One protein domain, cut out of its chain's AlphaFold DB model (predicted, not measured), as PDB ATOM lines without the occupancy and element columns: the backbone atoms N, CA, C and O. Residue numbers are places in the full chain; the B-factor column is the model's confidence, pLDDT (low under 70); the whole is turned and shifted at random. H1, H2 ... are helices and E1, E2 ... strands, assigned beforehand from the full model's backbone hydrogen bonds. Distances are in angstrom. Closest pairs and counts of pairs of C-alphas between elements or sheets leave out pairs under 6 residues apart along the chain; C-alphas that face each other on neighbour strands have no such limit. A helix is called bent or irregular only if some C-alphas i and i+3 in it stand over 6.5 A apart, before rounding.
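AT A GLANCE: This is residues 2 to 90 of the 121 residues of the protein "Dehydrogenase" of Rhodothermaceae bacterium (UniProt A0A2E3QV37). The model has two lobes set well apart: in one, helices H1 and H2 lie side by side next to a small antiparallel sheet of E1 and E4, and the other is the bare hairpin of E2 and E3. Two stretches of chain, residues 24 to 30 and 45 to 55, bridge the lobes. The printed part has 89 residues with two named helices and four named strands, in the order H1, E1, E2, E3, E4, H2, and its class is mixed, helices and strands. It is loose, with a radius of gyration of the C-alphas of 15.8 A and spans of 44 by 29 by 18 A.

HOW THE PARTS SIT: Begin with the sheet of E1, residues 18 to 23, and E4, residues 56 to 60. These neighbours are antiparallel at 178 degrees; look for N 59 and O 20 at 2.7 A and N 22 and O 57 at 3.0 A, within hydrogen-bond range. Next find H1, residues 2 to 14, whose closest C-alpha pair with E1 is Thr 12 and Leu 18, 5.3 A apart. H2, residues 65 to 79, touches H1, and the closest C-alphas are those of Ala 4 and Val 78, 6.3 A apart. The two helices run opposite ways at a shallow tilt of 19 degrees. The closest C-alphas of E4 and H2 are those of Tyr 60 and Leu 68, 7.9 A apart. Farthest from the mean of the C-alphas are the centres of E3, residues 39 to 44, at 22.8 A and E2, residues 31 to 36, at 19.7 A; the two strands form a hairpin, antiparallel at 155 degrees, with N 32 and O 43 within hydrogen-bond range at 2.8 A. Both E2 and E3 are apart from H1, H2, E1 and E4. In H1 every O i to N i+4 pair is within hydrogen-bond range, and in H2 9 of 11 are.

IN THESE COORDINATES: Find C-alpha 18 at (-27.049, -28.424, 80.322), where E1 begins its 14.5 A; E4 measures 13.6 A. Find C-alpha 2 at (-18.527, -16.589, 89.961); from there H1 runs 18.3 A to Ala 14. E2 measures 16.1 A and E3 16.5 A. H2 runs 20.2 A and ends at C-alpha 79, (-27.735, -14.764, 91.696); it is irregular, with C-alphas 67 and 70 standing 7.0 A apart.

THE WHOLE: The two C-alphas farthest apart are those of Ala 14 and Asp 37, 46.4 A. The printed part, residues 2 to 90, has no cut. The link from E3 to E4 is long, with 11 residues, and the link from E1 to E2 is short, with 7. The mean pLDDT of the printed part is 90.2; look for values under 70 at residues 48 to 51.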
ATOM      1  N   GLN A   2     -19.248 -15.932  91.072       84.88
ATOM      2  CA  GLN A   2     -18.527 -16.589  89.961       84.88
ATOM      3  C   GLN A   2     -18.182 -18.076  90.203       84.88
ATOM      4  O   GLN A   2     -18.546 -18.922  89.395       84.88
ATOM      5  N   GLN A   3     -17.585 -18.420  91.352       90.56
ATOM      6  CA  GLN A   3     -17.295 -19.822  91.708       90.56
ATOM      7  C   GLN A   3     -18.564 -20.674  91.874       90.56
ATOM      8  O   GLN A   3     -18.628 -21.797  91.388       90.56
ATOM      9  N   ALA A   4     -19.588 -20.132  92.537       91.56
ATOM     10  CA  ALA A   4     -20.841 -20.846  92.778       91.56
ATOM     11  C   ALA A   4     -21.626 -21.101  91.481       91.56
ATOM     12  O   ALA A   4     -22.218 -22.165  91.325       91.56
ATOM     13  N   MET A   5     -21.586 -20.155  90.535       91.88
ATOM     14  CA  MET A   5     -22.166 -20.331  89.204       91.88
ATOM     15  C   MET A   5     -21.397 -21.381  88.399       91.88
ATOM     16  O   MET A   5     -22.011 -22.262  87.812       91.88
ATOM     17  N   GLY A   6     -20.060 -21.344  88.442       91.56
ATOM     18  CA  GLY A   6     -19.226 -22.365  87.805       91.56
ATOM     19  C   GLY A   6     -19.517 -23.774  88.330       91.56
ATOM     20  O   GLY A   6     -19.644 -24.705  87.541       91.56
ATOM     21  N   GLN A   7     -19.713 -23.929  89.643       94.75
ATOM     22  CA  GLN A   7     -20.102 -25.219  90.218       94.75
ATOM     23  C   GLN A   7     -21.506 -25.653  89.779       94.75
ATOM     24  O   GLN A   7     -21.716 -26.822  89.476       94.75
ATOM     25  N   LEU A   8     -22.471 -24.729  89.720       93.75
ATOM     26  CA  LEU A   8     -23.813 -25.038  89.228       93.75
ATOM     27  C   LEU A   8     -23.777 -25.537  87.777       93.75
ATOM     28  O   LEU A   8     -24.422 -26.534  87.474       93.75
ATOM     29  N   MET A   9     -22.999 -24.878  86.913       93.50
ATOM     30  CA  MET A   9     -22.799 -25.296  85.522       93.50
ATOM     31  C   MET A   9     -22.124 -26.669  85.426       93.50
ATOM     32  O   MET A   9     -22.529 -27.496  84.616       93.50
ATOM     33  N   ALA A  10     -21.118 -26.937  86.265       94.06
ATOM     34  CA  ALA A  10     -20.459 -28.240  86.302       94.06
ATOM     35  C   ALA A  10     -21.430 -29.359  86.710       94.06
ATOM     36  O   ALA A  10     -21.429 -30.425  86.100       94.06
ATOM     37  N   ASP A  11     -22.289 -29.108  87.699       95.94
ATOM     38  CA  ASP A  11     -23.271 -30.088  88.163       95.94
ATOM     39  C   ASP A  11     -24.351 -30.369  87.108       95.94
ATOM     40  O   ASP A  11     -24.724 -31.523  86.906       95.94
ATOM     41  N   THR A  12     -24.857 -29.337  86.423       95.44
ATOM     42  CA  THR A  12     -25.874 -29.502  85.369       95.44
ATOM     43  C   THR A  12     -25.297 -30.159  84.116       95.44
ATOM     44  O   THR A  12     -25.974 -30.972  83.484       95.44
ATOM     45  N   ALA A  13     -24.036 -29.873  83.784       93.81
ATOM     46  CA  ALA A  13     -23.310 -30.577  82.731       93.81
ATOM     47  C   ALA A  13     -23.071 -32.050  83.097       93.81
ATOM     48  O   ALA A  13     -23.341 -32.934  82.289       93.81
ATOM     49  N   ALA A  14     -22.634 -32.338  84.329       94.69
ATOM     50  CA  ALA A  14     -22.435 -33.707  84.808       94.69
ATOM     51  C   ALA A  14     -23.744 -34.512  84.861       94.69
ATOM     52  O   ALA A  14     -23.738 -35.719  84.624       94.69
ATOM     53  N   ALA A  15     -24.869 -33.847  85.133       94.06
ATOM     54  CA  ALA A  15     -26.203 -34.435  85.054       94.06
ATOM     55  C   ALA A  15     -26.705 -34.634  83.609       94.06
ATOM     56  O   ALA A  15     -27.766 -35.222  83.420       94.06
ATOM     57  N   GLY A  16     -25.972 -34.153  82.597       93.19
ATOM     58  CA  GLY A  16     -26.327 -34.286  81.183       93.19
ATOM     59  C   GLY A  16     -27.498 -33.407  80.737       93.19
ATOM     60  O   GLY A  16     -28.047 -33.639  79.666       93.19
ATOM     61  N   VAL A  17     -27.895 -32.421  81.548       95.38
ATOM     62  CA  VAL A  17     -29.065 -31.575  81.265       95.38
ATOM     63  C   VAL A  17     -28.694 -30.222  80.673       95.38
ATOM     64  O   VAL A  17     -29.547 -29.593  80.063       95.38
ATOM     65  N   LEU A  18     -27.462 -29.731  80.848       94.75
ATOM     66  CA  LEU A  18     -27.049 -28.424  80.322       94.75
ATOM     67  C   LEU A  18     -26.676 -28.520  78.838       94.75
ATOM     68  O   LEU A  18     -25.726 -29.218  78.493       94.75
ATOM     69  N   LEU A  19     -27.385 -27.773  77.988       92.25
ATOM     70  CA  LEU A  19     -27.044 -27.613  76.572       92.25
ATOM     71  C   LEU A  19     -26.185 -26.366  76.347       92.25
ATOM     72  O   LEU A  19     -25.179 -26.421  75.648       92.25
ATOM     73  N   GLU A  20     -26.566 -25.247  76.963       91.69
ATOM     74  CA  GLU A  20     -25.890 -23.959  76.804       91.69
ATOM     75  C   GLU A  20     -26.178 -23.057  78.009       91.69
ATOM     76  O   GLU A  20     -27.247 -23.144  78.607       91.69
ATOM     77  N   ALA A  21     -25.259 -22.165  78.375       91.62
ATOM     78  CA  ALA A  21     -25.547 -21.074  79.301       91.62
ATOM     79  C   ALA A  21     -24.611 -19.888  79.069       91.62
ATOM     80  O   ALA A  21     -23.455 -20.059  78.687       91.62
ATOM     81  N   GLY A  22     -25.097 -18.688  79.376       89.88
ATOM     82  CA  GLY A  22     -24.337 -17.460  79.195       89.88
ATOM     83  C   GLY A  22     -24.808 -16.343  80.116       89.88
ATOM     84  O   GLY A  22     -26.003 -16.160  80.347       89.88
ATOM     85  N   GLY A  23     -23.851 -15.580  80.643       89.38
ATOM     86  CA  GLY A  23     -24.130 -14.288  81.265       89.38
ATOM     87  C   GLY A  23     -24.230 -13.207  80.193       89.38
ATOM     88  O   GLY A  23     -23.429 -13.189  79.261       89.38
ATOM     89  N   LEU A  24     -25.193 -12.299  80.333       90.88
ATOM     90  CA  LEU A  24     -25.329 -11.142  79.456       90.88
ATOM     91  C   LEU A  24     -24.689  -9.916  80.110       90.88
ATOM     92  O   LEU A  24     -24.791  -9.703  81.320       90.88
ATOM     93  N   LEU A  25     -24.017  -9.101  79.300       90.44
ATOM     94  CA  LEU A  25     -23.494  -7.814  79.746       90.44
ATOM     95  C   LEU A  25     -24.642  -6.828  80.036       90.44
ATOM     96  O   LEU A  25     -25.762  -7.026  79.558       90.44
ATOM     97  N   PRO A  26     -24.386  -5.747  80.800       89.75
ATOM     98  CA  PRO A  26     -25.395  -4.727  81.067       89.75
ATOM     99  C   PRO A  26     -26.037  -4.187  79.784       89.75
ATOM    100  O   PRO A  26     -25.349  -3.963  78.791       89.75
ATOM    101  N   SER A  27     -27.336  -3.880  79.821       89.62
ATOM    102  CA  SER A  27     -28.061  -3.360  78.649       89.62
ATOM    103  C   SER A  27     -27.455  -2.080  78.068       89.62
ATOM    104  O   SER A  27     -27.628  -1.819  76.886       89.62
ATOM    105  N   ALA A  28     -26.697  -1.316  78.863       90.50
ATOM    106  CA  ALA A  28     -25.952  -0.135  78.425       90.50
ATOM    107  C   ALA A  28     -24.909  -0.407  77.321       90.50
ATOM    108  O   ALA A  28     -24.465   0.537  76.678       90.50
ATOM    109  N   VAL A  29     -24.506  -1.665  77.105       92.19
ATOM    110  CA  VAL A  29     -23.624  -2.068  75.994       92.19
ATOM    111  C   VAL A  29     -24.346  -2.912  74.936       92.19
ATOM    112  O   VAL A  29     -23.703  -3.553  74.110       92.19
ATOM    113  N   GLY A  30     -25.679  -2.943  74.975       91.19
ATOM    114  CA  GLY A  30     -26.522  -3.632  74.002       91.19
ATOM    115  C   GLY A  30     -27.371  -2.669  73.173       91.19
ATOM    116  O   GLY A  30     -27.404  -1.464  73.417       91.19
ATOM    117  N   ALA A  31     -28.107  -3.233  72.217       93.00
ATOM    118  CA  ALA A  31     -29.089  -2.528  71.402       93.00
ATOM    119  C   ALA A  31     -30.357  -3.378  71.247       93.00
ATOM    120  O   ALA A  31     -30.311  -4.608  71.312       93.00
ATOM    121  N   ARG A  32     -31.501  -2.723  71.051       91.62
ATOM    122  CA  ARG A  32     -32.784  -3.348  70.725       91.62
ATOM    123  C   ARG A  32     -33.166  -2.979  69.301       91.62
ATOM    124  O   ARG A  32     -33.120  -1.810  68.940       91.62
ATOM    125  N   VAL A  33     -33.591  -3.964  68.517       94.19
ATOM    126  CA  VAL A  33     -34.172  -3.732  67.191       94.19
ATOM    127  C   VAL A  33     -35.684  -3.879  67.307       94.19
ATOM    128  O   VAL A  33     -36.182  -4.950  67.648       94.19
ATOM    129  N   VAL A  34     -36.404  -2.785  67.087       93.50
ATOM    130  CA  VAL A  34     -37.865  -2.705  67.153       93.50
ATOM    131  C   VAL A  34     -38.411  -2.752  65.733       93.50
ATOM    132  O   VAL A  34     -37.938  -2.010  64.880       93.50
ATOM    133  N   PHE A  35     -39.388  -3.616  65.473       95.38
ATOM    134  CA  PHE A  35     -40.044  -3.727  64.171       95.38
ATOM    135  C   PHE A  35     -41.467  -3.182  64.282       95.38
ATOM    136  O   PHE A  35     -42.299  -3.778  64.962       95.38
ATOM    137  N   GLU A  36     -41.747  -2.074  63.602       94.62
ATOM    138  CA  GLU A  36     -43.073  -1.445  63.539       94.62
ATOM    139  C   GLU A  36     -43.431  -1.201  62.074       94.62
ATOM    140  O   GLU A  36     -42.618  -0.679  61.313       94.62
ATOM    141  N   ASP A  37     -44.615  -1.654  61.650       94.00
ATOM    142  CA  ASP A  37     -45.102  -1.535  60.267       94.00
ATOM    143  C   ASP A  37     -44.083  -1.990  59.199       94.00
ATOM    144  O   ASP A  37     -43.911  -1.379  58.146       94.00
ATOM    145  N   GLY A  38     -43.362  -3.080  59.489       93.88
ATOM    146  CA  GLY A  38     -42.330  -3.635  58.603       93.88
ATOM    147  C   GLY A  38     -41.010  -2.855  58.586       93.88
ATOM    148  O   GLY A  38     -40.108  -3.212  57.832       93.88
ATOM    149  N   THR A  39     -40.868  -1.828  59.424       94.06
ATOM    150  CA  THR A  39     -39.674  -0.985  59.507       94.06
ATOM    151  C   THR A  39     -38.869  -1.300  60.771       94.06
ATOM    152  O   THR A  39     -39.413  -1.210  61.874       94.06
ATOM    153  N   PRO A  40     -37.576  -1.655  60.649       96.94
ATOM    154  CA  PRO A  40     -36.702  -1.835  61.800       96.94
ATOM    155  C   PRO A  40     -36.143  -0.494  62.300       96.94
ATOM    156  O   PRO A  40     -35.605   0.294  61.525       96.94
ATOM    157  N   THR A  41     -36.186  -0.280  63.612       96.00
ATOM    158  CA  THR A  41     -35.526   0.827  64.316       96.00
ATOM    159  C   THR A  41     -34.563   0.266  65.352       96.00
ATOM    160  O   THR A  41     -34.941  -0.587  66.154       96.00
ATOM    161  N   VAL A  42     -33.320   0.744  65.356       95.06
ATOM    162  CA  VAL A  42     -32.317   0.360  66.357       95.06
ATOM    163  C   VAL A  42     -32.323   1.376  67.495       95.06
ATOM    164  O   VAL A  42     -32.258   2.580  67.256       95.06
ATOM    165  N   VAL A  43     -32.403   0.883  68.727       92.44
ATOM    166  CA  VAL A  43     -32.372   1.671  69.959       92.44
ATOM    167  C   VAL A  43     -31.214   1.175  70.813       92.44
ATOM    168  O   VAL A  43     -31.254   0.048  71.311       92.44
ATOM    169  N   ASP A  44     -30.189   2.003  70.988       92.69
ATOM    170  CA  ASP A  44     -29.072   1.699  71.883       92.69
ATOM    171  C   ASP A  44     -29.523   1.752  73.352       92.69
ATOM    172  O   ASP A  44     -30.440   2.493  73.718       92.69
ATOM    173  N   GLY A  45     -28.909   0.934  74.207       87.44
ATOM    174  CA  GLY A  45     -29.214   0.925  75.634       87.44
ATOM    175  C   GLY A  45     -28.646   2.127  76.410       87.44
ATOM    176  O   GLY A  45     -27.898   2.939  75.867       87.44
ATOM    177  N   PRO A  46     -28.950   2.236  77.720       86.94
ATOM    178  CA  PRO A  46     -29.764   1.319  78.519       86.94
ATOM    179  C   PRO A  46     -31.267   1.490  78.268       86.94
ATOM    180  O   PRO A  46     -31.766   2.591  78.050       86.94
ATOM    181  N   PHE A  47     -32.018   0.394  78.357       83.25
ATOM    182  CA  PHE A  47     -33.470   0.418  78.176       83.25
ATOM    183  C   PHE A  47     -34.147   0.911  79.467       83.25
ATOM    184  O   PHE A  47     -34.180   0.199  80.467       83.25
ATOM    185  N   SER A  48     -34.657   2.147  79.455       62.47
ATOM    186  CA  SER A  48     -35.155   2.872  80.638       62.47
ATOM    187  C   SER A  48     -36.439   2.310  81.265       62.47
ATOM    188  O   SER A  48     -36.707   2.572  82.433       62.47
ATOM    189  N   GLU A  49     -37.225   1.536  80.515       59.22
ATOM    190  CA  GLU A  49     -38.559   1.058  80.925       59.22
ATOM    191  C   GLU A  49     -38.560  -0.348  81.559       59.22
ATOM    192  O   GLU A  49     -39.567  -0.783  82.116       59.22
ATOM    193  N   SER A  50     -37.454  -1.096  81.504       59.47
ATOM    194  CA  SER A  50     -37.434  -2.470  82.017       59.47
ATOM    195  C   SER A  50     -36.980  -2.501  83.474       59.47
ATOM    196  O   SER A  50     -35.784  -2.453  83.756       59.47
ATOM    197  N   LYS A  51     -37.934  -2.629  84.406       60.12
ATOM    198  CA  LYS A  51     -37.653  -2.936  85.824       60.12
ATOM    199  C   LYS A  51     -36.893  -4.256  86.006       60.12
ATOM    200  O   LYS A  51     -36.295  -4.470  87.054       60.12
ATOM    201  N   GLU A  52     -36.896  -5.110  84.988       73.12
ATOM    202  CA  GLU A  52     -36.220  -6.400  84.965       73.12
ATOM    203  C   GLU A  52     -35.471  -6.535  83.631       73.12
ATOM    204  O   GLU A  52     -36.071  -6.486  82.557       73.12
ATOM    205  N   VAL A  53     -34.144  -6.655  83.691       81.06
ATOM    206  CA  VAL A  53     -33.280  -6.914  82.530       81.06
ATOM    207  C   VAL A  53     -32.785  -8.350  82.630       81.06
ATOM    208  O   VAL A  53     -32.384  -8.792  83.706       81.06
ATOM    209  N   ILE A  54     -32.780  -9.078  81.511       87.31
ATOM    210  CA  ILE A  54     -32.219 -10.430  81.462       87.31
ATOM    211  C   ILE A  54     -30.699 -10.339  81.640       87.31
ATOM    212  O   ILE A  54     -29.996  -9.821  80.778       87.31
ATOM    213  N   GLY A  55     -30.202 -10.828  82.778       88.06
ATOM    214  CA  GLY A  55     -28.769 -10.855  83.098       88.06
ATOM    215  C   GLY A  55     -28.045 -12.119  82.626       88.06
ATOM    216  O   GLY A  55     -26.821 -12.197  82.702       88.06
ATOM    217  N   GLY A  56     -28.779 -13.121  82.150       89.69
ATOM    218  CA  GLY A  56     -28.221 -14.389  81.692       89.69
ATOM    219  C   GLY A  56     -29.303 -15.378  81.284       89.69
ATOM    220  O   GLY A  56     -30.487 -15.154  81.535       89.69
ATOM    221  N   TYR A  57     -28.881 -16.471  80.662       92.56
ATOM    222  CA  TYR A  57     -29.747 -17.562  80.233       92.56
ATOM    223  C   TYR A  57     -29.056 -18.911  80.433       92.56
ATOM    224  O   TYR A  57     -27.829 -19.001  80.531       92.56
ATOM    225  N   ALA A  58     -29.867 -19.963  80.475       92.69
ATOM    226  CA  ALA A  58     -29.423 -21.342  80.367       92.69
ATOM    227  C   ALA A  58     -30.464 -22.132  79.569       92.69
ATOM    228  O   ALA A  58     -31.667 -21.968  79.777       92.69
ATOM    229  N   VAL A  59     -29.988 -22.974  78.662       93.94
ATOM    230  CA  VAL A  59     -30.774 -23.908  77.863       93.94
ATOM    231  C   VAL A  59     -30.518 -25.302  78.415       93.94
ATOM    232  O   VAL A  59     -29.367 -25.735  78.529       93.94
ATOM    233  N   TYR A  60     -31.596 -25.999  78.760       94.31
ATOM    234  CA  TYR A  60     -31.538 -27.339  79.329       94.31
ATOM    235  C   TYR A  60     -32.316 -28.342  78.478       94.31
ATOM    236  O   TYR A  60     -33.375 -28.009  77.950       94.31
ATOM    237  N   GLN A  61     -31.829 -29.581  78.425       93.44
ATOM    238  CA  GLN A  61     -32.590 -30.747  77.991       93.44
ATOM    239  C   GLN A  61     -33.162 -31.446  79.226       93.44
ATOM    240  O   GLN A  61     -32.413 -31.872  80.106       93.44
ATOM    241  N   ALA A  62     -34.485 -31.570  79.301       92.50
ATOM    242  CA  ALA A  62     -35.163 -32.296  80.370       92.50
ATOM    243  C   ALA A  62     -36.532 -32.804  79.908       92.50
ATOM    244  O   ALA A  62     -37.162 -32.197  79.046       92.50
ATOM    245  N   ASP A  63     -37.012 -33.875  80.540       90.50
ATOM    246  CA  ASP A  63     -38.303 -34.492  80.210       90.50
ATOM    247  C   ASP A  63     -39.508 -33.688  80.731       90.50
ATOM    248  O   ASP A  63     -40.648 -33.934  80.339       90.50
ATOM    249  N   SER A  64     -39.287 -32.742  81.652       91.75
ATOM    250  CA  SER A  64     -40.348 -31.898  82.205       91.75
ATOM    251  C   SER A  64     -39.820 -30.605  82.829       91.75
ATOM    252  O   SER A  64     -38.671 -30.512  83.266       91.75
ATOM    253  N   LEU A  65     -40.705 -29.609  82.960       90.62
ATOM    254  CA  LEU A  65     -40.421 -28.381  83.717       90.62
ATOM    255  C   LEU A  65     -40.115 -28.666  85.195       90.62
ATOM    256  O   LEU A  65     -39.323 -27.963  85.820       90.62
ATOM    257  N   GLU A  66     -40.727 -29.701  85.769       92.75
ATOM    258  CA  GLU A  66     -40.520 -30.087  87.167       92.75
ATOM    259  C   GLU A  66     -39.093 -30.578  87.410       92.75
ATOM    260  O   GLU A  66     -38.507 -30.245  88.440       92.75
ATOM    261  N   ALA A  67     -38.507 -31.287  86.441       92.69
ATOM    262  CA  ALA A  67     -37.115 -31.722  86.495       92.69
ATOM    263  C   ALA A  67     -36.123 -30.541  86.481       92.69
ATOM    264  O   ALA A  67     -35.007 -30.668  86.985       92.69
ATOM    265  N   LEU A  68     -36.533 -29.376  85.962       92.25
ATOM    266  CA  LEU A  68     -35.710 -28.162  85.931       92.25
ATOM    267  C   LEU A  68     -35.799 -27.324  87.210       92.25
ATOM    268  O   LEU A  68     -34.864 -26.582  87.521       92.25
ATOM    269  N   ARG A  69     -36.879 -27.467  87.987       91.38
ATOM    270  CA  ARG A  69     -37.121 -26.678  89.205       91.38
ATOM    271  C   ARG A  69     -35.920 -26.652  90.166       91.38
ATOM    272  O   ARG A  69     -35.545 -25.549  90.568       91.38
ATOM    273  N   PRO A  70     -35.273 -27.783  90.521       93.56
ATOM    274  CA  PRO A  70     -34.152 -27.761  91.461       93.56
ATOM    275  C   PRO A  70     -32.964 -26.933  90.953       93.56
ATOM    276  O   PRO A  70     -32.296 -26.254  91.733       93.56
ATOM    277  N   TRP A  71     -32.707 -26.952  89.642       93.81
ATOM    278  CA  TRP A  71     -31.630 -26.179  89.024       93.81
ATOM    279  C   TRP A  71     -31.939 -24.684  89.035       93.81
ATOM    280  O   TRP A  71     -31.074 -23.887  89.393       93.81
ATOM    281  N   SER A  72     -33.184 -24.306  88.742       91.62
ATOM    282  CA  SER A  72     -33.639 -22.914  88.804       91.62
ATOM    283  C   SER A  72     -33.626 -22.354  90.229       91.62
ATOM    284  O   SER A  72     -33.183 -21.229  90.447       91.62
ATOM    285  N   GLU A  73     -34.026 -23.141  91.231       92.31
ATOM    286  CA  GLU A  73     -33.935 -22.737  92.641       92.31
ATOM    287  C   GLU A  73     -32.480 -22.538  93.085       92.31
ATOM    288  O   GLU A  73     -32.155 -21.577  93.788       92.31
ATOM    289  N   ARG A  74     -31.577 -23.431  92.658       93.25
ATOM    290  CA  ARG A  74     -30.137 -23.277  92.900       93.25
ATOM    291  C   ARG A  74     -29.578 -22.042  92.199       93.25
ATOM    292  O   ARG A  74     -28.796 -21.326  92.819       93.25
ATOM    293  N   PHE A  75     -29.992 -21.770  90.962       91.62
ATOM    294  CA  PHE A  75     -29.614 -20.559  90.233       91.62
ATOM    295  C   PHE A  75     -30.015 -19.301  91.010       91.62
ATOM    296  O   PHE A  75     -29.151 -18.474  91.295       91.62
ATOM    297  N   GLY A  76     -31.273 -19.215  91.464       90.00
ATOM    298  CA  GLY A  76     -31.778 -18.114  92.296       90.00
ATOM    299  C   GLY A  76     -30.942 -17.872  93.558       90.00
ATOM    300  O   GLY A  76     -30.574 -16.741  93.861       90.00
ATOM    301  N   ARG A  77     -30.529 -18.940  94.256       92.31
ATOM    302  CA  ARG A  77     -29.639 -18.834  95.433       92.31
ATOM    303  C   ARG A  77     -28.247 -18.285  95.104       92.31
ATOM    304  O   ARG A  77     -27.596 -17.738  95.991       92.31
ATOM    305  N   VAL A  78     -27.767 -18.468  93.873       91.38
ATOM    306  CA  VAL A  78     -26.456 -17.969  93.427       91.38
ATOM    307  C   VAL A  78     -26.527 -16.507  92.986       91.38
ATOM    308  O   VAL A  78     -25.586 -15.761  93.272       91.38
ATOM    309  N   VAL A  79     -27.594 -16.113  92.281       88.81
ATOM    310  CA  VAL A  79     -27.735 -14.764  91.696       88.81
ATOM    311  C   VAL A  79     -28.360 -13.740  92.646       88.81
ATOM    312  O   VAL A  79     -28.052 -12.558  92.525       88.81
ATOM    313  N   GLY A  80     -29.153 -14.181  93.624       88.69
ATOM    314  CA  GLY A  80     -29.858 -13.304  94.560       88.69
ATOM    315  C   GLY A  80     -31.251 -12.911  94.066       88.69
ATOM    316  O   GLY A  80     -31.880 -13.652  93.311       88.69
ATOM    317  N   ASP A  81     -31.743 -11.763  94.534       88.94
ATOM    318  CA  ASP A  81     -33.094 -11.282  94.233       88.94
ATOM    319  C   ASP A  81     -33.322 -11.127  92.722       88.94
ATOM    320  O   ASP A  81     -32.516 -10.524  92.009       88.94
ATOM    321  N   GLY A  82     -34.443 -11.658  92.234       87.69
ATOM    322  CA  GLY A  82     -34.823 -11.595  90.827       87.69
ATOM    323  C   GLY A  82     -35.824 -12.678  90.437       87.69
ATOM    324  O   GLY A  82     -36.338 -13.413  91.281       87.69
ATOM    325  N   THR A  83     -36.064 -12.784  89.132       89.69
ATOM    326  CA  THR A  83     -37.026 -13.717  88.540       89.69
ATOM    327  C   THR A  83     -36.319 -14.596  87.511       89.69
ATOM    328  O   THR A  83     -35.540 -14.108  86.697       89.69
ATOM    329  N   SER A  84     -36.584 -15.903  87.536       90.00
ATOM    330  CA  SER A  84     -36.221 -16.819  86.447       90.00
ATOM    331  C   SER A  84     -37.487 -17.240  85.710       90.00
ATOM    332  O   SER A  84     -38.356 -17.883  86.297       90.00
ATOM    333  N   GLU A  85     -37.589 -16.884  84.432       91.94
ATOM    334  CA  GLU A  85     -38.634 -17.380  83.536       91.94
ATOM    335  C   GLU A  85     -38.151 -18.688  82.894       91.94
ATOM    336  O   GLU A  85     -37.086 -18.727  82.279       91.94
ATOM    337  N   ILE A  86     -38.918 -19.770  83.057       92.31
ATOM    338  CA  ILE A  86     -38.611 -21.079  82.466       92.31
ATOM    339  C   ILE A  86     -39.637 -21.346  81.378       92.31
ATOM    340  O   ILE A  86     -40.840 -21.360  81.648       92.31
ATOM    341  N   ARG A  87     -39.164 -21.577  80.154       93.81
ATOM    342  CA  ARG A  87     -40.017 -21.825  78.994       93.81
ATOM    343  C   ARG A  87     -39.485 -22.977  78.153       93.81
ATOM    344  O   ARG A  87     -38.283 -23.004  77.894       93.81
ATOM    345  N   PRO A  88     -40.362 -23.882  77.690       92.62
ATOM    346  CA  PRO A  88     -40.007 -24.819  76.638       92.62
ATOM    347  C   PRO A  88     -39.572 -24.066  75.377       92.62
ATOM    348  O   PRO A  88     -40.171 -23.050  75.007       92.62
ATOM    349  N   VAL A  89     -38.521 -24.568  74.737       91.81
ATOM    350  CA  VAL A  89     -38.161 -24.197  73.367       91.81
ATOM    351  C   VAL A  89     -39.007 -25.058  72.435       91.81
ATOM    352  O   VAL A  89     -39.198 -26.234  72.730       91.81
ATOM    353  N   TYR A  90     -39.514 -24.480  71.344       87.38
ATOM    354  CA  TYR A  90     -40.288 -25.229  70.355       87.38
ATOM    355  C   TYR A  90     -39.507 -26.445  69.840       87.38
ATOM    356  O   TYR A  90     -38.347 -26.314  69.438       87.38
TER     357      TYR A  90